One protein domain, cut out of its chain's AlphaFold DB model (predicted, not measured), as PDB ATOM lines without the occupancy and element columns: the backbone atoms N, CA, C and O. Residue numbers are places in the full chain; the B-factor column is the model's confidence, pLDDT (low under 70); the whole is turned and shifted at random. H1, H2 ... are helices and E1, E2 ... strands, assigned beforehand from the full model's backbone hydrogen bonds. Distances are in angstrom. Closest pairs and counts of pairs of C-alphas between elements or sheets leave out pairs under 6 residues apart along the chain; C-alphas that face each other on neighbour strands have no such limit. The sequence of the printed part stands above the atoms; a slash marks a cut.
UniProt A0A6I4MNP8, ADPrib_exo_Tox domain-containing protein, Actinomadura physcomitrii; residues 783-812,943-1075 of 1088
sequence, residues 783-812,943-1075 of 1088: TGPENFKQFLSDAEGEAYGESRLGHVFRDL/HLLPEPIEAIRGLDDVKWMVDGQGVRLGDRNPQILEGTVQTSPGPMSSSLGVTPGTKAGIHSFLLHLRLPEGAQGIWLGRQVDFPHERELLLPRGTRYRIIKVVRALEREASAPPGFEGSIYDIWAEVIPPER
ATOM      1  N   THR A 783     296.670 253.278 406.684       74.88
ATOM      2  CA  THR A 783     295.783 252.411 405.909       74.88
ATOM      3  C   THR A 783     294.880 253.315 405.080       74.88
ATOM      4  O   THR A 783     293.934 253.900 405.608       74.88
ATOM      5  N   GLY A 784     295.221 253.469 403.800       70.69
ATOM      6  CA  GLY A 784     294.512 254.339 402.870       70.69
ATOM      7  C   GLY A 784     293.070 253.880 402.609       70.69
ATOM      8  O   GLY A 784     292.671 252.791 403.035       70.69
ATOM      9  N   PRO A 785     292.277 254.663 401.853       60.50
ATOM     10  CA  PRO A 785     290.827 254.467 401.688       60.50
ATOM     11  C   PRO A 785     290.395 253.133 401.045       60.50
ATOM     12  O   PRO A 785     289.202 252.852 400.969       60.50
ATOM     13  N   GLU A 786     291.343 252.309 400.595       75.00
ATOM     14  CA  GLU A 786     291.120 251.000 399.966       75.00
ATOM     15  C   GLU A 786     291.891 249.856 400.668       75.00
ATOM     16  O   GLU A 786     292.093 248.791 400.095       75.00
ATOM     17  N   ASN A 787     292.300 250.057 401.927       87.19
ATOM     18  CA  ASN A 787     293.050 249.109 402.774       87.19
ATOM     19  C   ASN A 787     294.489 248.774 402.324       87.19
ATOM     20  O   ASN A 787     295.090 247.836 402.845       87.19
ATOM     21  N   PHE A 788     295.071 249.552 401.408       92.06
ATOM     22  CA  PHE A 788     296.508 249.508 401.123       92.06
ATOM     23  C   PHE A 788     297.279 250.349 402.143       92.06
ATOM     24  O   PHE A 788     296.867 251.466 402.467       92.06
ATOM     25  N   LYS A 789     298.416 249.839 402.623       93.62
ATOM     26  CA  LYS A 789     299.375 250.627 403.403       93.62
ATOM     27  C   LYS A 789     300.069 251.637 402.500       93.62
ATOM     28  O   LYS A 789     300.822 251.261 401.605       93.62
ATOM     29  N   GLN A 790     299.784 252.905 402.760       93.19
ATOM     30  CA  GLN A 790     300.434 254.068 402.178       93.19
ATOM     31  C   GLN A 790     301.350 254.687 403.237       93.19
ATOM     32  O   GLN A 790     301.098 254.553 404.435       93.19
ATOM     33  N   PHE A 791     302.402 255.366 402.792       93.50
ATOM     34  CA  PHE A 791     303.394 255.979 403.673       93.50
ATOM     35  C   PHE A 791     303.308 257.495 403.537       93.50
ATOM     36  O   PHE A 791     303.279 258.009 402.421       93.50
ATOM     37  N   LEU A 792     303.258 258.222 404.654       90.88
ATOM     38  CA  LEU A 792     303.212 259.690 404.662       90.88
ATOM     39  C   LEU A 792     304.614 260.313 404.576       90.88
ATOM     40  O   LEU A 792     304.748 261.523 404.396       90.88
ATOM     41  N   SER A 793     305.665 259.496 404.695       92.94
ATOM     42  CA  SER A 793     307.056 259.896 404.491       92.94
ATOM     43  C   SER A 793     307.933 258.740 404.006       92.94
ATOM     44  O   SER A 793     307.619 257.563 404.182       92.94
ATOM     45  N   ASP A 794     309.092 259.078 403.446       93.50
ATOM     46  CA  ASP A 794     310.106 258.099 403.042       93.50
ATOM     47  C   ASP A 794     310.694 257.326 404.234       93.50
ATOM     48  O   ASP A 794     310.939 256.126 404.132       93.50
ATOM     49  N   ALA A 795     310.849 257.982 405.389       94.81
ATOM     50  CA  ALA A 795     311.327 257.346 406.618       94.81
ATOM     51  C   ALA A 795     310.339 256.296 407.162       94.81
ATOM     52  O   ALA A 795     310.753 255.273 407.702       94.81
ATOM     53  N   GLU A 796     309.035 256.521 406.991       96.00
ATOM     54  CA  GLU A 796     307.972 255.573 407.346       96.00
ATOM     55  C   GLU A 796     307.976 254.349 406.415       96.00
ATOM     56  O   GLU A 796     307.875 253.216 406.886       96.00
ATOM     57  N   GLY A 797     308.189 254.566 405.110       95.88
ATOM     58  CA  GLY A 797     308.385 253.498 404.123       95.88
ATOM     59  C   GLY A 797     309.632 252.653 404.402       95.88
ATOM     60  O   GLY A 797     309.561 251.424 404.375       95.88
ATOM     61  N   GLU A 798     310.756 253.292 404.747       96.38
ATOM     62  CA  GLU A 798     311.991 252.606 405.153       96.38
ATOM     63  C   GLU A 798     311.804 251.803 406.449       96.38
ATOM     64  O   GLU A 798     312.141 250.618 406.500       96.38
ATOM     65  N   ALA A 799     311.224 252.416 407.486       96.81
ATOM     66  CA  ALA A 799     310.991 251.766 408.774       96.81
ATOM     67  C   ALA A 799     310.038 250.564 408.654       96.81
ATOM     68  O   ALA A 799     310.279 249.519 409.268       96.81
ATOM     69  N   TYR A 800     308.984 250.676 407.840       97.38
ATOM     70  CA  TYR A 800     308.098 249.560 407.521       97.38
ATOM     71  C   TYR A 800     308.842 248.451 406.765       97.38
ATOM     72  O   TYR A 800     308.783 247.289 407.173       97.38
ATOM     73  N   GLY A 801     309.585 248.799 405.711       97.06
ATOM     74  CA  GLY A 801     310.360 247.848 404.920       97.06
ATOM     75  C   GLY A 801     311.349 247.046 405.771       97.06
ATOM     76  O   GLY A 801     311.287 245.816 405.792       97.06
ATOM     77  N   GLU A 802     312.189 247.715 406.565       97.12
ATOM     78  CA  GLU A 802     313.189 247.064 407.424       97.12
ATOM     79  C   GLU A 802     312.592 246.156 408.508       97.12
ATOM     80  O   GLU A 802     313.129 245.071 408.778       97.12
ATOM     81  N   SER A 803     311.491 246.591 409.132       96.69
ATOM     82  CA  SER A 803     310.874 245.888 410.264       96.69
ATOM     83  C   SER A 803     309.917 244.767 409.853       96.69
ATOM     84  O   SER A 803     309.787 243.789 410.589       96.69
ATOM     85  N   ARG A 804     309.259 244.874 408.690       97.06
ATOM     86  CA  ARG A 804     308.234 243.916 408.231       97.06
ATOM     87  C   ARG A 804     308.732 243.009 407.112       97.06
ATOM     88  O   ARG A 804     308.443 241.817 407.142       97.06
ATOM     89  N   LEU A 805     309.498 243.537 406.154       97.38
ATOM     90  CA  LEU A 805     309.869 242.824 404.924       97.38
ATOM     91  C   LEU A 805     311.345 242.396 404.890       97.38
ATOM     92  O   LEU A 805     311.657 241.316 404.396       97.38
ATOM     93  N   GLY A 806     312.259 243.186 405.460       95.88
ATOM     94  CA  GLY A 806     313.710 242.995 405.334       95.88
ATOM     95  C   GLY A 806     314.296 241.732 405.969       95.88
ATOM     96  O   GLY A 806     315.477 241.460 405.776       95.88
ATOM     97  N   HIS A 807     313.506 240.933 406.694       96.19
ATOM     98  CA  HIS A 807     313.934 239.589 407.097       96.19
ATOM     99  C   HIS A 807     314.114 238.681 405.870       96.19
ATOM    100  O   HIS A 807     315.127 238.001 405.764       96.19
ATOM    101  N   VAL A 808     313.217 238.782 404.880       97.00
ATOM    102  CA  VAL A 808     313.234 237.970 403.654       97.00
ATOM    103  C   VAL A 808     314.583 238.055 402.938       97.00
ATOM    104  O   VAL A 808     315.192 237.027 402.669       97.00
ATOM    105  N   PHE A 809     315.092 239.268 402.684       97.00
ATOM    106  CA  PHE A 809     316.387 239.462 402.022       97.00
ATOM    107  C   PHE A 809     317.576 239.002 402.876       97.00
ATOM    108  O   PHE A 809     318.522 238.428 402.340       97.00
ATOM    109  N   ARG A 810     317.527 239.205 404.200       95.81
ATOM    110  CA  ARG A 810     318.575 238.732 405.121       95.81
ATOM    111  C   ARG A 810     318.713 237.209 405.081       95.81
ATOM    112  O   ARG A 810     319.841 236.713 405.014       95.81
ATOM    113  N   ASP A 811     317.580 236.515 405.060       97.06
ATOM    114  CA  ASP A 811     317.467 235.062 405.212       97.06
ATOM    115  C   ASP A 811     317.612 234.286 403.881       97.06
ATOM    116  O   ASP A 811     317.630 233.053 403.883       97.06
ATOM    117  N   LEU A 812     317.763 234.985 402.745       97.69
ATOM    118  CA  LEU A 812     318.047 234.376 401.438       97.69
ATOM    119  C   LEU A 812     319.342 233.529 401.443       97.69
ATOM    120  O   LEU A 812     320.345 233.931 402.050       97.69
ATOM    121  N   HIS A 943     308.825 235.617 396.921       95.81
ATOM    122  CA  HIS A 943     308.301 235.822 398.271       95.81
ATOM    123  C   HIS A 943     307.011 236.655 398.257       95.81
ATOM    124  O   HIS A 943     306.830 237.538 397.419       95.81
ATOM    125  N   LEU A 944     306.089 236.324 399.164       96.25
ATOM    126  CA  LEU A 944     304.747 236.903 399.211       96.25
ATOM    127  C   LEU A 944     304.694 238.074 400.194       96.25
ATOM    128  O   LEU A 944     305.130 237.944 401.339       96.25
ATOM    129  N   LEU A 945     304.105 239.190 399.770       96.62
ATOM    130  CA  LEU A 945     303.863 240.347 400.628       96.62
ATOM    131  C   LEU A 945     302.751 240.024 401.649       96.62
ATOM    132  O   LEU A 945     301.683 239.552 401.245       96.62
ATOM    133  N   PRO A 946     302.977 240.256 402.959       95.81
ATOM    134  CA  PRO A 946     302.104 239.757 404.028       95.81
ATOM    135  C   PRO A 946     300.825 240.581 404.244       95.81
ATOM    136  O   PRO A 946     299.973 240.180 405.029       95.81
ATOM    137  N   GLU A 947     300.706 241.740 403.600       95.12
ATOM    138  CA  GLU A 947     299.575 242.666 403.696       95.12
ATOM    139  C   GLU A 947     299.561 243.592 402.458       95.12
ATOM    140  O   GLU A 947     300.594 243.689 401.784       95.12
ATOM    141  N   PRO A 948     298.434 244.247 402.106       96.94
ATOM    142  CA  PRO A 948     298.364 245.119 400.934       96.94
ATOM    143  C   PRO A 948     299.175 246.410 401.127       96.94
ATOM    144  O   PRO A 948     299.059 247.078 402.156       96.94
ATOM    145  N   ILE A 949     299.977 246.791 400.132       97.19
ATOM    146  CA  ILE A 949     300.940 247.907 400.193       97.19
ATOM    147  C   ILE A 949     300.818 248.756 398.919       97.19
ATOM    148  O   ILE A 949     300.550 248.225 397.843       97.19
ATOM    149  N   GLU A 950     301.043 250.064 399.010       96.94
ATOM    150  CA  GLU A 950     301.328 250.899 397.842       96.94
ATOM    151  C   GLU A 950     302.842 251.117 397.700       96.94
ATOM    152  O   GLU A 950     303.516 251.515 398.649       96.94
ATOM    153  N   ALA A 951     303.370 250.850 396.506       97.19
ATOM    154  CA  ALA A 951     304.738 251.174 396.117       97.19
ATOM    155  C   ALA A 951     304.723 252.165 394.947       97.19
ATOM    156  O   ALA A 951     303.794 252.171 394.141       97.19
ATOM    157  N   ILE A 952     305.758 252.989 394.820       95.94
ATOM    158  CA  ILE A 952     305.862 254.029 393.788       95.94
ATOM    159  C   ILE A 952     307.113 253.841 392.932       95.94
ATOM    160  O   ILE A 952     308.162 253.422 393.418       95.94
ATOM    161  N   ARG A 953     307.015 254.134 391.633       95.19
ATOM    162  CA  ARG A 953     308.123 254.004 390.678       95.19
ATOM    163  C   ARG A 953     308.215 255.228 389.767       95.19
ATOM    164  O   ARG A 953     307.264 255.549 389.060       95.19
ATOM    165  N   GLY A 954     309.392 255.848 389.725       93.56
ATOM    166  CA  GLY A 954     309.727 256.883 388.746       93.56
ATOM    167  C   GLY A 954     309.899 256.314 387.335       93.56
ATOM    168  O   GLY A 954     310.446 255.221 387.151       93.56
ATOM    169  N   LEU A 955     309.406 257.041 386.334       93.50
ATOM    170  CA  LEU A 955     309.523 256.717 384.915       93.50
ATOM    171  C   LEU A 955     309.764 257.994 384.098       93.50
ATOM    172  O   LEU A 955     309.041 258.982 384.222       93.50
ATOM    173  N   ASP A 956     310.760 257.958 383.219       91.38
ATOM    174  CA  ASP A 956     311.105 259.096 382.356       91.38
ATOM    175  C   ASP A 956     310.258 259.115 381.075       91.38
ATOM    176  O   ASP A 956     309.875 260.178 380.589       91.38
ATOM    177  N   ASP A 957     309.876 257.932 380.578       93.19
ATOM    178  CA  ASP A 957     308.929 257.770 379.478       93.19
ATOM    179  C   ASP A 957     307.999 256.555 379.665       93.19
ATOM    180  O   ASP A 957     308.320 255.577 380.349       93.19
ATOM    181  N   VAL A 958     306.834 256.628 379.014       96.62
ATOM    182  CA  VAL A 958     305.827 255.553 378.930       96.62
ATOM    183  C   VAL A 958     305.452 255.200 377.481       96.62
ATOM    184  O   VAL A 958     304.481 254.484 377.237       96.62
ATOM    185  N   LYS A 959     306.233 255.657 376.492       96.69
ATOM    186  CA  LYS A 959     306.015 255.442 375.047       96.69
ATOM    187  C   LYS A 959     306.042 253.959 374.665       96.69
ATOM    188  O   LYS A 959     305.457 253.569 373.653       96.69
ATOM    189  N   TRP A 960     306.733 253.146 375.467       94.31
ATOM    190  CA  TRP A 960     306.857 251.692 375.337       94.31
ATOM    191  C   TRP A 960     305.645 250.903 375.861       94.31
ATOM    192  O   TRP A 960     305.488 249.747 375.463       94.31
ATOM    193  N   MET A 961     304.797 251.495 376.715       97.06
ATOM    194  CA  MET A 961     303.559 250.864 377.197       97.06
ATOM    195  C   MET A 961     302.567 250.675 376.045       97.06
ATOM    196  O   MET A 961     302.616 251.407 375.056       97.06
ATOM    197  N   VAL A 962     301.670 249.692 376.146       97.00
ATOM    198  CA  VAL A 962     300.724 249.340 375.070       97.00
ATOM    199  C   VAL A 962     299.290 249.741 375.400       97.00
ATOM    200  O   VAL A 962     298.848 249.619 376.537       97.00
ATOM    201  N   ASP A 963     298.543 250.205 374.403       96.44
ATOM    202  CA  ASP A 963     297.117 250.486 374.558       96.44
ATOM    203  C   ASP A 963     296.257 249.204 374.576       96.44
ATOM    204  O   ASP A 963     296.745 248.081 374.436       96.44
ATOM    205  N   GLY A 964     294.937 249.370 374.714       93.44
ATOM    206  CA  GLY A 964     293.973 248.266 374.696       93.44
ATOM    207  C   GLY A 964     293.858 247.507 373.363       93.44
ATOM    208  O   GLY A 964     293.039 246.598 373.266       93.44
ATOM    209  N   GLN A 965     294.621 247.874 372.328       94.88
ATOM    210  CA  GLN A 965     294.765 247.147 371.059       94.88
ATOM    211  C   GLN A 965     296.173 246.535 370.899       94.88
ATOM    212  O   GLN A 965     296.484 245.970 369.852       94.88
ATOM    213  N   GLY A 966     297.032 246.633 371.922       94.25
ATOM    214  CA  GLY A 966     298.416 246.159 371.889       94.25
ATOM    215  C   GLY A 966     299.387 247.096 371.159       94.25
ATOM    216  O   GLY A 966     300.550 246.740 370.970       94.25
ATOM    217  N   VAL A 967     298.948 248.289 370.744       95.88
ATOM    218  CA  VAL A 967     299.794 249.248 370.023       95.88
ATOM    219  C   VAL A 967     300.556 250.099 371.038       95.88
ATOM    220  O   VAL A 967     299.956 250.683 371.939       95.88
ATOM    221  N   ARG A 968     301.884 250.197 370.889       96.19
ATOM    222  CA  ARG A 968     302.729 251.052 371.746       96.19
ATOM    223  C   ARG A 968     302.225 252.493 371.760       96.19
ATOM    224  O   ARG A 968     301.804 253.004 370.721       96.19
ATOM    225  N   LEU A 969     302.278 253.156 372.910       96.81
ATOM    226  CA  LEU A 969     301.766 254.513 373.076       96.81
ATOM    227  C   LEU A 969     302.446 255.486 372.102       96.81
ATOM    228  O   LEU A 969     301.748 256.230 371.414       96.81
ATOM    229  N   GLY A 970     303.777 255.442 371.990       94.94
ATOM    230  CA  GLY A 970     304.529 256.456 371.248       94.94
ATOM    231  C   GLY A 970     304.297 257.845 371.850       94.94
ATOM    232  O   GLY A 970     304.194 257.981 373.065       94.94
ATOM    233  N   ASP A 971     304.150 258.864 371.007       95.00
ATOM    234  CA  ASP A 971     303.886 260.252 371.425       95.00
ATOM    235  C   ASP A 971     302.392 260.557 371.690       95.00
ATOM    236  O   ASP A 971     301.973 261.715 371.701       95.00
ATOM    237  N   ARG A 972     301.552 259.526 371.868       95.62
ATOM    238  CA  ARG A 972     300.112 259.685 372.143       95.62
ATOM    239  C   ARG A 972     299.854 260.041 373.613       95.62
ATOM    240  O   ARG A 972     300.662 259.743 374.486       95.62
ATOM    241  N   ASN A 973     298.695 260.647 373.889       95.12
ATOM    242  CA  ASN A 973     298.287 261.030 375.246       95.12
ATOM    243  C   ASN A 973     298.276 259.806 376.198       95.12
ATOM    244  O   ASN A 973     297.507 258.873 375.942       95.12
ATOM    245  N   PRO A 974     299.051 259.816 377.305       96.81
ATOM    246  CA  PRO A 974     299.090 258.755 378.315       96.81
ATOM    247  C   PRO A 974     297.727 258.320 378.872       96.81
ATOM    248  O   PRO A 974     297.590 257.169 379.272       96.81
ATOM    249  N   GLN A 975     296.702 259.179 378.853       96.56
ATOM    250  CA  GLN A 975     295.334 258.833 379.278       96.56
ATOM    251  C   GLN A 975     294.714 257.671 378.476       96.56
ATOM    252  O   GLN A 975     293.830 256.982 378.971       96.56
ATOM    253  N   ILE A 976     295.225 257.374 377.274       97.31
ATOM    254  CA  ILE A 976     294.834 256.196 376.473       97.31
ATOM    255  C   ILE A 976     295.227 254.866 377.160       97.31
ATOM    256  O   ILE A 976     294.733 253.804 376.785       97.31
ATOM    257  N   LEU A 977     296.090 254.907 378.184       98.00
ATOM    258  CA  LEU A 977     296.467 253.743 378.987       98.00
ATOM    259  C   LEU A 977     295.441 253.381 380.081       98.00
ATOM    260  O   LEU A 977     295.577 252.314 380.680       98.00
ATOM    261  N   GLU A 978     294.418 254.196 380.359       98.19
ATOM    262  CA  GLU A 978     293.397 253.839 381.357       98.19
ATOM    263  C   GLU A 978     292.646 252.546 380.982       98.19
ATOM    264  O   GLU A 978     292.263 252.316 379.835       98.19
ATOM    265  N   GLY A 979     292.476 251.649 381.958       97.69
ATOM    266  CA  GLY A 979     291.882 250.321 381.785       97.69
ATOM    267  C   GLY A 979     292.802 249.266 381.152       97.69
ATOM    268  O   GLY A 979     292.454 248.082 381.152       97.69
ATOM    269  N   THR A 980     293.973 249.649 380.629       98.44
ATOM    270  CA  THR A 980     294.909 248.719 379.970       98.44
ATOM    271  C   THR A 980     295.646 247.827 380.969       98.44
ATOM    272  O   THR A 980     295.814 248.182 382.136       98.44
ATOM    273  N   VAL A 981     296.118 246.662 380.511       98.06
ATOM    274  CA  VAL A 981     296.972 245.763 381.302       98.06
ATOM    275  C   VAL A 981     298.372 245.742 380.704       98.06
ATOM    276  O   VAL A 981     298.574 245.251 379.596       98.06
ATOM    277  N   GLN A 982     299.336 246.241 381.469       98.00
ATOM    278  CA  GLN A 982     300.756 246.211 381.143       98.00
ATOM    279  C   GLN A 982     301.424 244.960 381.733       98.00
ATOM    280  O   GLN A 982     300.871 244.263 382.588       98.00
ATOM    281  N   THR A 983     302.635 244.653 381.271       96.31
ATOM    282  CA  THR A 983     303.480 243.580 381.814       96.31
ATOM    283  C   THR A 983     304.938 244.023 381.758       96.31
ATOM    284  O   THR A 983     305.403 244.424 380.695       96.31
ATOM    285  N   SER A 984     305.671 243.947 382.872       94.56
ATOM    286  CA  SER A 984     307.115 244.222 382.876       94.56
ATOM    287  C   SER A 984     307.890 242.983 382.410       94.56
ATOM    288  O   SER A 984     307.822 241.962 383.093       94.56
ATOM    289  N   PRO A 985     308.637 243.017 381.288       92.31
ATOM    290  CA  PRO A 985     309.341 241.829 380.795       92.31
ATOM    291  C   PRO A 985     310.560 241.440 381.647       92.31
ATOM    292  O   PRO A 985     310.904 240.265 381.708       92.31
ATOM    293  N   GLY A 986     311.185 242.400 382.337       93.06
ATOM    294  CA  GLY A 986     312.210 242.151 383.362       93.06
ATOM    295  C   GLY A 986     311.706 242.490 384.772       93.06
ATOM    296  O   GLY A 986     310.563 242.945 384.902       93.06
ATOM    297  N   PRO A 987     312.536 242.310 385.815       95.19
ATOM    298  CA  PRO A 987     312.213 242.738 387.175       95.19
ATOM    299  C   PRO A 987     311.844 244.226 387.235       95.19
ATOM    300  O   PRO A 987     312.243 245.025 386.375       95.19
ATOM    301  N   MET A 988     311.051 244.595 388.239       95.38
ATOM    302  CA  MET A 988     310.583 245.965 388.429       95.38
ATOM    303  C   MET A 988     310.931 246.464 389.829       95.38
ATOM    304  O   MET A 988     310.208 246.217 390.788       95.38
ATOM    305  N   SER A 989     312.013 247.234 389.908       95.44
ATOM    306  CA  SER A 989     312.306 248.129 391.031       95.44
ATOM    307  C   SER A 989     311.143 249.093 391.280       95.44
ATOM    308  O   SER A 989     310.607 249.684 390.338       95.44
ATOM    309  N   SER A 990     310.767 249.262 392.535       96.19
ATOM    310  CA  SER A 990     309.802 250.240 393.041       96.19
ATOM    311  C   SER A 990     310.233 250.639 394.449       96.19
ATOM    312  O   SER A 990     311.146 250.028 394.995       96.19
ATOM    313  N   SER A 991     309.598 251.637 395.048       95.94
ATOM    314  CA  SER A 991     309.998 252.162 396.354       95.94
ATOM    315  C   SER A 991     308.823 252.288 397.305       95.94
ATOM    316  O   SER A 991     307.699 252.557 396.881       95.94
ATOM    317  N   LEU A 992     309.093 252.132 398.600       96.75
ATOM    318  CA  LEU A 992     308.149 252.486 399.662       96.75
ATOM    319  C   LEU A 992     308.469 253.894 400.177       96.75
ATOM    320  O   LEU A 992     309.639 254.225 400.375       96.75
ATOM    321  N   GLY A 993     307.451 254.728 400.386       94.06
ATOM    322  CA  GLY A 993     307.609 256.132 400.777       94.06
ATOM    323  C   GLY A 993     306.690 257.064 399.987       94.06
ATOM    324  O   GLY A 993     305.673 256.627 399.454       94.06
ATOM    325  N   VAL A 994     307.080 258.338 399.904       90.38
ATOM    326  CA  VAL A 994     306.410 259.394 399.121       90.38
ATOM    327  C   VAL A 994     307.220 259.837 397.900       90.38
ATOM    328  O   VAL A 994     306.628 260.320 396.939       90.38
ATOM    329  N   THR A 995     308.545 259.636 397.889       89.75
ATOM    330  CA  THR A 995     309.388 259.848 396.699       89.75
ATOM    331  C   THR A 995     309.777 258.518 396.033       89.75
ATOM    332  O   THR A 995     309.966 257.508 396.722       89.75
ATOM    333  N   PRO A 996     309.900 258.463 394.694       90.62
ATOM    334  CA  PRO A 996     310.466 257.302 394.013       90.62
ATOM    335  C   PRO A 996     311.971 257.187 394.299       90.62
ATOM    336  O   PRO A 996     312.684 258.188 394.361       90.62
ATOM    337  N   GLY A 997     312.469 255.961 394.434       79.56
ATOM    338  CA  GLY A 997     313.882 255.677 394.656       79.56
ATOM    339  C   GLY A 997     314.714 255.837 393.392       79.56
ATOM    340  O   GLY A 997     314.889 254.880 392.644       79.56
ATOM    341  N   THR A 998     315.223 257.048 393.181       68.56
ATOM    342  CA  THR A 998     316.374 257.362 392.324       68.56
ATOM    343  C   THR A 998     317.133 258.557 392.913       68.56
ATOM    344  O   THR A 998     316.656 259.236 393.829       68.56
ATOM    345  N   LYS A 999     318.311 258.882 392.366       58.78
ATOM    346  CA  LYS A 999     319.043 260.120 392.693       58.78
ATOM    347  C   LYS A 999     318.314 261.387 392.218       58.78
ATOM    348  O   LYS A 999     318.653 261.930 391.170       58.78
ATOM    349  N   ALA A1000     317.390 261.895 393.038       50.91
ATOM    350  CA  ALA A1000     316.828 263.252 392.959       50.91
ATOM    351  C   ALA A1000     316.308 263.667 391.559       50.91
ATOM    352  O   ALA A1000     316.376 264.837 391.182       50.91
ATOM    353  N   GLY A1001     315.824 262.700 390.774       57.47
ATOM    354  CA  GLY A1001     315.400 262.910 389.394       57.47
ATOM    355  C   GLY A1001     313.960 263.404 389.293       57.47
ATOM    356  O   GLY A1001     313.046 262.795 389.851       57.47
ATOM    357  N   ILE A1002     313.740 264.468 388.517       71.00
ATOM    358  CA  ILE A1002     312.394 264.866 388.091       71.00
ATOM    359  C   ILE A1002     311.921 263.879 387.015       71.00
ATOM    360  O   ILE A1002     312.149 264.066 385.820       71.00
ATOM    361  N   HIS A1003     311.268 262.804 387.452       85.75
ATOM    362  CA  HIS A1003     310.632 261.842 386.558       85.75
ATOM    363  C   HIS A1003     309.359 262.434 385.949       85.75
ATOM    364  O   HIS A1003     308.468 262.883 386.669       85.75
ATOM    365  N   SER A1004     309.234 262.386 384.621       90.50
ATOM    366  CA  SER A1004     308.044 262.902 383.923       90.50
ATOM    367  C   SER A1004     306.764 262.123 384.252       90.50
ATOM    368  O   SER A1004     305.663 262.665 384.125       90.50
ATOM    369  N   PHE A1005     306.891 260.874 384.702       94.00
ATOM    370  CA  PHE A1005     305.788 259.989 385.055       94.00
ATOM    371  C   PHE A1005     306.053 259.324 386.409       94.00
ATOM    372  O   PHE A1005     307.146 258.809 386.653       94.00
ATOM    373  N   LEU A1006     305.038 259.277 387.271       93.88
ATOM    374  CA  LEU A1006     305.083 258.538 388.531       93.88
ATOM    375  C   LEU A1006     304.049 257.411 388.510       93.88
ATOM    376  O   LEU A1006     302.855 257.655 388.352       93.88
ATOM    377  N   LEU A1007     304.510 256.169 388.643       96.38
ATOM    378  CA  LEU A1007     303.675 254.972 388.631       96.38
ATOM    379  C   LEU A1007     303.398 254.512 390.069       96.38
ATOM    380  O   LEU A1007     304.289 253.979 390.730       96.38
ATOM    381  N   HIS A1008     302.163 254.698 390.529       96.50
ATOM    382  CA  HIS A1008     301.641 254.172 391.791       96.50
ATOM    383  C   HIS A1008     301.165 252.727 391.588       96.50
ATOM    384  O   HIS A1008     300.310 252.460 390.741       96.50
ATOM    385  N   LEU A1009     301.715 251.794 392.364       98.00
ATOM    386  CA  LEU A1009     301.484 250.353 392.282       98.00
ATOM    387  C   LEU A1009     300.812 249.857 393.559       98.00
ATOM    388  O   LEU A1009     301.451 249.674 394.595       98.00
ATOM    389  N   ARG A1010     299.514 249.579 393.461       97.81
ATOM    390  CA  ARG A1010     298.740 248.901 394.500       97.81
ATOM    391  C   ARG A1010     299.038 247.406 394.450       97.81
ATOM    392  O   ARG A1010     298.643 246.715 393.507       97.81
ATOM    393  N   LEU A1011     299.758 246.922 395.455       97.62
ATOM    394  CA  LEU A1011     300.171 245.534 395.629       97.62
ATOM    395  C   LEU A1011     299.213 244.857 396.621       97.62
ATOM    396  O   LEU A1011     299.240 245.202 397.803       97.62
ATOM    397  N   PRO A1012     298.334 243.937 396.188       96.56
ATOM    398  CA  PRO A1012     297.438 243.230 397.103       96.56
ATOM    399  C   PRO A1012     298.199 242.248 398.013       96.56
ATOM    400  O   PRO A1012     299.327 241.853 397.720       96.56
ATOM    401  N   GLU A1013     297.553 241.800 399.091       94.69
ATOM    402  CA  GLU A1013     298.072 240.725 399.948       94.69
ATOM    403  C   GLU A1013     298.407 239.473 399.114       94.69
ATOM    404  O   GLU A1013     297.609 239.008 398.293       94.69
ATOM    405  N   GLY A1014     299.601 238.915 399.312       94.69
ATOM    406  CA  GLY A1014     300.086 237.786 398.524       94.69
ATOM    407  C   GLY A1014     300.510 238.134 397.092       94.69
ATOM    408  O   GLY A1014     300.721 237.216 396.298       94.69
ATOM    409  N   ALA A1015     300.661 239.417 396.745       96.69
ATOM    410  CA  ALA A1015     301.504 239.821 395.621       96.69
ATOM    411  C   ALA A1015     302.969 239.423 395.874       96.69
ATOM    412  O   ALA A1015     303.381 239.217 397.017       96.69
ATOM    413  N   GLN A1016     303.751 239.297 394.804       97.25
ATOM    414  CA  GLN A1016     305.143 238.852 394.868       97.25
ATOM    415  C   GLN A1016     306.124 240.028 394.855       97.25
ATOM    416  O   GLN A1016     305.957 240.961 394.071       97.25
ATOM    417  N   GLY A1017     307.159 239.963 395.695       97.19
ATOM    418  CA  GLY A1017     308.241 240.943 395.734       97.19
ATOM    419  C   GLY A1017     309.153 240.794 396.953       97.19
ATOM    420  O   GLY A1017     308.855 240.048 397.886       97.19
ATOM    421  N   ILE A1018     310.271 241.520 396.949       97.88
ATOM    422  CA  ILE A1018     311.284 241.488 398.011       97.88
ATOM    423  C   ILE A1018     311.816 242.889 398.330       97.88
ATOM    424  O   ILE A1018     312.135 243.666 397.434       97.88
ATOM    425  N   TRP A1019     311.900 243.215 399.621       98.00
ATOM    426  CA  TRP A1019     312.508 244.452 400.123       98.00
ATOM    427  C   TRP A1019     314.021 244.284 400.234       98.00
ATOM    428  O   TRP A1019     314.477 243.368 400.920       98.00
ATOM    429  N   LEU A1020     314.787 245.164 399.589       95.69
ATOM    430  CA  LEU A1020     316.253 245.074 399.550       95.69
ATOM    431  C   LEU A1020     316.903 245.832 400.713       95.69
ATOM    432  O   LEU A1020     317.865 245.364 401.325       95.69
ATOM    433  N   GLY A1021     316.325 246.985 401.052       89.06
ATOM    434  CA  GLY A1021     316.600 247.682 402.299       89.06
ATOM    435  C   GLY A1021     318.016 248.208 402.480       89.06
ATOM    436  O   GLY A1021     318.749 248.492 401.535       89.06
ATOM    437  N   ARG A1022     318.421 248.333 403.745       93.69
ATOM    438  CA  ARG A1022     319.683 248.969 404.162       93.69
ATOM    439  C   ARG A1022     320.951 248.147 403.870       93.69
ATOM    440  O   ARG A1022     322.006 248.452 404.420       93.69
ATOM    441  N   GLN A1023     320.848 247.087 403.065       89.25
ATOM    442  CA  GLN A1023     321.918 246.116 402.801       89.25
ATOM    443  C   GLN A1023     322.424 246.113 401.349       89.25
ATOM    444  O   GLN A1023     323.398 245.422 401.054       89.25
ATOM    445  N   VAL A1024     321.801 246.894 400.461       93.19
ATOM    446  CA  VAL A1024     322.300 247.181 399.104       93.19
ATOM    447  C   VAL A1024     323.005 248.541 399.048       93.19
ATOM    448  O   VAL A1024     322.888 249.339 399.977       93.19
ATOM    449  N   ASP A1025     323.731 248.819 397.962       92.19
ATOM    450  CA  ASP A1025     324.561 250.031 397.824       92.19
ATOM    451  C   ASP A1025     323.758 251.347 397.784       92.19
ATOM    452  O   ASP A1025     324.286 252.414 398.110       92.19
ATOM    453  N   PHE A1026     322.470 251.278 397.430       92.19
ATOM    454  CA  PHE A1026     321.558 252.425 397.343       92.19
ATOM    455  C   PHE A1026     320.398 252.307 398.351       92.19
ATOM    456  O   PHE A1026     319.229 252.299 397.974       92.19
ATOM    457  N   PRO A1027     320.681 252.246 399.669       92.50
ATOM    458  CA  PRO A1027     319.666 251.946 400.686       92.50
ATOM    459  C   PRO A1027     318.581 253.031 400.782       92.50
ATOM    460  O   PRO A1027     317.453 252.767 401.190       92.50
ATOM    461  N   HIS A1028     318.917 254.252 400.362       91.06
ATOM    462  CA  HIS A1028     318.024 255.406 400.308       91.06
ATOM    463  C   HIS A1028     316.971 255.318 399.192       91.06
ATOM    464  O   HIS A1028     316.021 256.093 399.223       91.06
ATOM    465  N   GLU A1029     317.096 254.391 398.236       93.19
ATOM    466  CA  GLU A1029     316.078 254.160 397.199       93.19
ATOM    467  C   GLU A1029     314.892 253.326 397.718       93.19
ATOM    468  O   GLU A1029     313.871 253.225 397.035       93.19
ATOM    469  N   ARG A1030     314.984 252.786 398.950       95.94
ATOM    470  CA  ARG A1030     313.891 252.083 399.653       95.94
ATOM    471  C   ARG A1030     313.278 250.979 398.785       95.94
ATOM    472  O   ARG A1030     312.055 250.880 398.662       95.94
ATOM    473  N   GLU A1031     314.143 250.215 398.114       96.19
ATOM    474  CA  GLU A1031     313.733 249.373 396.993       96.19
ATOM    475  C   GLU A1031     312.909 248.156 397.440       96.19
ATOM    476  O   GLU A1031     313.367 247.286 398.188       96.19
ATOM    477  N   LEU A1032     311.698 248.081 396.892       97.62
ATOM    478  CA  LEU A1032     310.897 246.880 396.754       97.62
ATOM    479  C   LEU A1032     311.012 246.382 395.304       97.62
ATOM    480  O   LEU A1032     310.504 247.009 394.369       97.62
ATOM    481  N   LEU A1033     311.664 245.237 395.117       97.44
ATOM    482  CA  LEU A1033     311.864 244.604 393.819       97.44
ATOM    483  C   LEU A1033     310.740 243.600 393.528       97.44
ATOM    484  O   LEU A1033     310.567 242.616 394.249       97.44
ATOM    485  N   LEU A1034     309.988 243.836 392.453       97.62
ATOM    486  CA  LEU A1034     308.908 242.965 391.974       97.62
ATOM    487  C   LEU A1034     309.415 242.011 390.868       97.62
ATOM    488  O   LEU A1034     310.300 242.397 390.089       97.62
ATOM    489  N   PRO A1035     308.861 240.787 390.743       96.88
ATOM    490  CA  PRO A1035     309.337 239.776 389.795       96.88
ATOM    491  C   PRO A1035     309.205 240.200 388.330       96.88
ATOM    492  O   PRO A1035     308.342 241.002 387.946       96.88
ATOM    493  N   ARG A1036     310.021 239.592 387.461       95.06
ATOM    494  CA  ARG A1036     309.814 239.696 386.009       95.06
ATOM    495  C   ARG A1036     308.479 239.063 385.617       95.06
ATOM    496  O   ARG A1036     308.034 238.090 386.216       95.06
ATOM    497  N   GLY A1037     307.829 239.620 384.603       95.19
ATOM    498  CA  GLY A1037     306.470 239.235 384.228       95.19
ATOM    499  C   GLY A1037     305.376 239.832 385.119       95.19
ATOM    500  O   GLY A1037     304.215 239.494 384.909       95.19
ATOM    501  N   THR A1038     305.694 240.731 386.067       97.38
ATOM    502  CA  THR A1038     304.685 241.462 386.859       97.38
ATOM    503  C   THR A1038     303.668 242.139 385.937       97.38
ATOM    504  O   THR A1038     304.025 242.988 385.113       97.38
ATOM    505  N   ARG A1039     302.394 241.755 386.084       97.75
ATOM    506  CA  ARG A1039     301.245 242.284 385.336       97.75
ATOM    507  C   ARG A1039     300.525 243.323 386.181       97.75
ATOM    508  O   ARG A1039     300.294 243.093 387.364       97.75
ATOM    509  N   TYR A1040     300.122 244.435 385.580       98.25
ATOM    510  CA  TYR A1040     299.392 245.486 386.288       98.25
ATOM    511  C   TYR A1040     298.349 246.140 385.386       98.25
ATOM    512  O   TYR A1040     298.603 246.374 384.204       98.25
ATOM    513  N   ARG A1041     297.160 246.418 385.930       98.38
ATOM    514  CA  ARG A1041     296.122 247.203 385.254       98.38
ATOM    515  C   ARG A1041     296.308 248.669 385.611       98.38
ATOM    516  O   ARG A1041     296.279 248.993 386.791       98.38
ATOM    517  N   ILE A1042     296.430 249.545 384.622       98.50
ATOM    518  CA  ILE A1042     296.378 250.992 384.848       98.50
ATOM    519  C   ILE A1042     294.912 251.375 385.079       98.50
ATOM    520  O   ILE A1042     294.058 251.132 384.227       98.50
ATOM    521  N   ILE A1043     294.613 251.933 386.251       97.81
ATOM    522  CA  ILE A1043     293.259 252.305 386.684       97.81
ATOM    523  C   ILE A1043     292.953 253.793 386.490       97.81
ATOM    524  O   ILE A1043     291.784 254.142 386.349       97.81
ATOM    525  N   LYS A1044     293.974 254.662 386.476       96.81
ATOM    526  CA  LYS A1044     293.816 256.112 386.285       96.81
ATOM    527  C   LYS A1044     295.109 256.759 385.782       96.81
ATOM    528  O   LYS A1044     296.190 256.342 386.192       96.81
ATOM    529  N   VAL A1045     295.008 257.804 384.964       96.50
ATOM    530  CA  VAL A1045     296.132 258.641 384.516       96.50
ATOM    531  C   VAL A1045     295.764 260.116 384.677       96.50
ATOM    532  O   VAL A1045     295.009 260.686 383.891       96.50
ATOM    533  N   VAL A1046     296.312 260.751 385.712       93.50
ATOM    534  CA  VAL A1046     296.070 262.162 386.046       93.50
ATOM    535  C   VAL A1046     297.270 262.982 385.597       93.50
ATOM    536  O   VAL A1046     298.407 262.571 385.807       93.50
ATOM    537  N   ARG A1047     297.058 264.153 384.996       89.12
ATOM    538  CA  ARG A1047     298.159 265.089 384.751       89.12
ATOM    539  C   ARG A1047     298.492 265.809 386.059       89.12
ATOM    540  O   ARG A1047     297.589 266.327 386.704       89.12
ATOM    541  N   ALA A1048     299.757 265.901 386.450       77.81
ATOM    542  CA  ALA A1048     300.135 266.452 387.759       77.81
ATOM    543  C   ALA A1048     299.691 267.921 387.956       77.81
ATOM    544  O   ALA A1048     299.362 268.329 389.065       77.81
ATOM    545  N   LEU A1049     299.593 268.697 386.867       69.31
ATOM    546  CA  LEU A1049     299.052 270.070 386.855       69.31
ATOM    547  C   LEU A1049     297.525 270.155 387.069       69.31
ATOM    548  O   LEU A1049     296.996 271.248 387.243       69.31
ATOM    549  N   GLU A1050     296.817 269.025 387.027       64.75
ATOM    550  CA  GLU A1050     295.377 268.896 387.297       64.75
ATOM    551  C   GLU A1050     295.110 268.394 388.733       64.75
ATOM    552  O   GLU A1050     293.961 268.165 389.109       64.75
ATOM    553  N   ARG A1051     296.160 268.252 389.560       64.06
ATOM    554  CA  ARG A1051     296.028 268.084 391.013       64.06
ATOM    555  C   ARG A1051     295.399 269.339 391.622       64.06
ATOM    556  O   ARG A1051     295.851 270.457 391.375       64.06
ATOM    557  N   GLU A1052     294.405 269.154 392.486       55.16
ATOM    558  CA  GLU A1052     293.991 270.207 393.417       55.16
ATOM    559  C   GLU A1052     295.164 270.566 394.350       55.16
ATOM    560  O   GLU A1052     296.034 269.736 394.626       55.16
ATOM    561  N   ALA A1053     295.191 271.802 394.862       55.16
ATOM    562  CA  ALA A1053     296.317 272.372 395.621       55.16
ATOM    563  C   ALA A1053     296.574 271.738 397.015       55.16
ATOM    564  O   ALA A1053     297.262 272.319 397.850       55.16
ATOM    565  N   SER A1054     296.004 270.561 397.275       50.38
ATOM    566  CA  SER A1054     296.121 269.757 398.494       50.38
ATOM    567  C   SER A1054     297.007 268.514 398.328       50.38
ATOM    568  O   SER A1054     297.046 267.672 399.225       50.38
ATOM    569  N   ALA A1055     297.669 268.344 397.182       54.88
ATOM    570  CA  ALA A1055     298.567 267.214 396.961       54.88
ATOM    571  C   ALA A1055     299.833 267.302 397.851       54.88
ATOM    572  O   ALA A1055     300.295 268.412 398.123       54.88
ATOM    573  N   PRO A1056     300.418 266.171 398.300       54.38
ATOM    574  CA  PRO A1056     301.566 266.207 399.207       54.38
ATOM    575  C   PRO A1056     302.819 266.837 398.567       54.38
ATOM    576  O   PRO A1056     302.999 266.732 397.348       54.38
ATOM    577  N   PRO A1057     303.716 267.450 399.364       51.94
ATOM    578  CA  PRO A1057     305.022 267.902 398.886       51.94
ATOM    579  C   PRO A1057     305.904 266.712 398.463       51.94
ATOM    580  O   PRO A1057     305.769 265.613 398.997       51.94
ATOM    581  N   GLY A1058     306.818 266.942 397.512       55.59
ATOM    582  CA  GLY A1058     307.750 265.923 396.990       55.59
ATOM    583  C   GLY A1058     307.492 265.450 395.550       55.59
ATOM    584  O   GLY A1058     308.263 264.651 395.030       55.59
ATOM    585  N   PHE A1059     306.450 265.959 394.883       58.03
ATOM    586  CA  PHE A1059     306.042 265.555 393.521       58.03
ATOM    587  C   PHE A1059     306.367 266.609 392.438       58.03
ATOM    588  O   PHE A1059     305.888 266.522 391.301       58.03
ATOM    589  N   GLU A1060     307.141 267.636 392.798       59.94
ATOM    590  CA  GLU A1060     307.400 268.820 391.974       59.94
ATOM    591  C   GLU A1060     308.165 268.469 390.687       59.94
ATOM    592  O   GLU A1060     309.315 268.041 390.716       59.94
ATOM    593  N   GLY A1061     307.505 268.667 389.541       61.94
ATOM    594  CA  GLY A1061     308.072 268.459 388.205       61.94
ATOM    595  C   GLY A1061     307.611 267.187 387.482       61.94
ATOM    596  O   GLY A1061     307.848 267.069 386.279       61.94
ATOM    597  N   SER A1062     306.894 266.278 388.151       70.69
ATOM    598  CA  SER A1062     306.172 265.209 387.447       70.69
ATOM    599  C   SER A1062     305.124 265.793 386.486       70.69
ATOM    600  O   SER A1062     304.561 266.860 386.735       70.69
ATOM    601  N   ILE A1063     304.872 265.122 385.356       80.12
ATOM    602  CA  ILE A1063     303.887 265.556 384.349       80.12
ATOM    603  C   ILE A1063     302.600 264.731 384.469       80.12
ATOM    604  O   ILE A1063     301.513 265.288 384.304       80.12
ATOM    605  N   TYR A1064     302.700 263.437 384.798       92.94
ATOM    606  CA  TYR A1064     301.552 262.550 385.015       92.94
ATOM    607  C   TYR A1064     301.742 261.584 386.193       92.94
ATOM    608  O   TYR A1064     302.786 260.946 386.325       92.94
ATOM    609  N   ASP A1065     300.670 261.397 386.961       93.19
ATOM    610  CA  ASP A1065     300.482 260.304 387.912       93.19
ATOM    611  C   ASP A1065     299.727 259.157 387.229       93.19
ATOM    612  O   ASP A1065     298.605 259.332 386.745       93.19
ATOM    613  N   ILE A1066     300.317 257.966 387.215       96.56
ATOM    614  CA  ILE A1066     299.724 256.743 386.672       96.56
ATOM    615  C   ILE A1066     299.417 255.818 387.845       96.56
ATOM    616  O   ILE A1066     300.323 255.313 388.501       96.56
ATOM    617  N   TRP A1067     298.139 255.571 388.100       97.25
ATOM    618  CA  TRP A1067     297.684 254.662 389.147       97.25
ATOM    619  C   TRP A1067     297.429 253.285 388.556       97.25
ATOM    620  O   TRP A1067     296.759 253.166 387.526       97.25
ATOM    621  N   ALA A1068     297.930 252.241 389.210       98.31
ATOM    622  CA  ALA A1068     297.790 250.870 388.755       98.31
ATOM    623  C   ALA A1068     297.615 249.854 389.892       98.31
ATOM    624  O   ALA A1068     298.116 250.021 391.001       98.31
ATOM    625  N   GLU A1069     296.936 248.758 389.573       98.00
ATOM    626  CA  GLU A1069     296.750 247.586 390.432       98.00
ATOM    627  C   GLU A1069     297.579 246.423 389.895       98.00
ATOM    628  O   GLU A1069     297.423 246.029 388.734       98.00
ATOM    629  N   VAL A1070     298.444 245.848 390.729       97.94
ATOM    630  CA  VAL A1070     299.189 244.639 390.370       97.94
ATOM    631  C   VAL A1070     298.243 243.443 390.393       97.94
ATOM    632  O   VAL A1070     297.575 243.170 391.386       97.94
ATOM    633  N   ILE A1071     298.197 242.721 389.275       96.56
ATOM    634  CA  ILE A1071     297.415 241.498 389.110       96.56
ATOM    635  C   ILE A1071     298.289 240.347 389.625       96.56
ATOM    636  O   ILE A1071     299.325 240.079 389.007       96.56
ATOM    637  N   PRO A1072     297.916 239.655 390.720       88.12
ATOM    638  CA  PRO A1072     298.695 238.527 391.217       88.12
ATOM    639  C   PRO A1072     298.838 237.432 390.153       88.12
ATOM    640  O   PRO A1072     297.929 237.257 389.333       88.12
ATOM    641  N   PRO A1073     299.926 236.643 390.176       81.88
ATOM    642  CA  PRO A1073     299.947 235.388 389.439       81.88
ATOM    643  C   PRO A1073     298.781 234.509 389.910       81.88
ATOM    644  O   PRO A1073     298.482 234.437 391.107       81.88
ATOM    645  N   GLU A1074     298.116 233.834 388.973       76.44
ATOM    646  CA  GLU A1074     297.080 232.858 389.310       76.44
ATOM    647  C   GLU A1074     297.705 231.778 390.202       76.44
ATOM    648  O   GLU A1074     298.640 231.089 389.788       76.44
ATOM    649  N   ARG A1075     297.231 231.662 391.453       68.12
ATOM    650  CA  ARG A1075     297.760 230.678 392.409       68.12
ATOM    651  C   ARG A1075     297.629 229.283 391.779       68.12
ATOM    652  O   ARG A1075     296.495 228.906 391.471       68.12
TER     653      ARG A1075
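What this domain is: This is residues 783 to 812 and 943 to 1075 of the 1088 residues of the protein "ADPrib_exo_Tox domain-containing protein" of Actinomadura physcomitrii (UniProt A0A6I4MNP8). With little regular structure, the domain is a crossed sandwich of a strongly twisted sheet, E1 E4 E7 E6 E2, and a small one, E3 E5. Of 163 printed residues, 63 are in named elements, H1 H2 E1 H3 E2 E3 E4 E5 E6 E7; class and large sheet are mixed. It is compact, radius of gyration of the C-alphas 15.3 A, spanning 44 by 39 by 32 A.

How they stand to each other: E4, residues 1005 to 1011, is parallel to E7, residues 1064 to 1071, with N 1008 and O 1066 within hydrogen-bond range at 2.8 A. E1, residues 949 to 955, touches E3, residues 988 to 991, closest C-alphas 953 and 990, 4.8 A. In H1, residues 794 to 805, every O i to N i+4 pair is within range.

Where its parts are: H1, 15.4 A from first to last C-alpha, begins at C-alpha 794 (310.106, 258.099, 403.042), and E7, 21.8 A from first to last C-alpha, ends at C-alpha 1071 (297.415, 241.498, 389.110).

The domain as a whole: C-alphas 812 and 943 are 10.3 A apart across the cut; long-link residues 1049 to 1061 are under 70 in pLDDT.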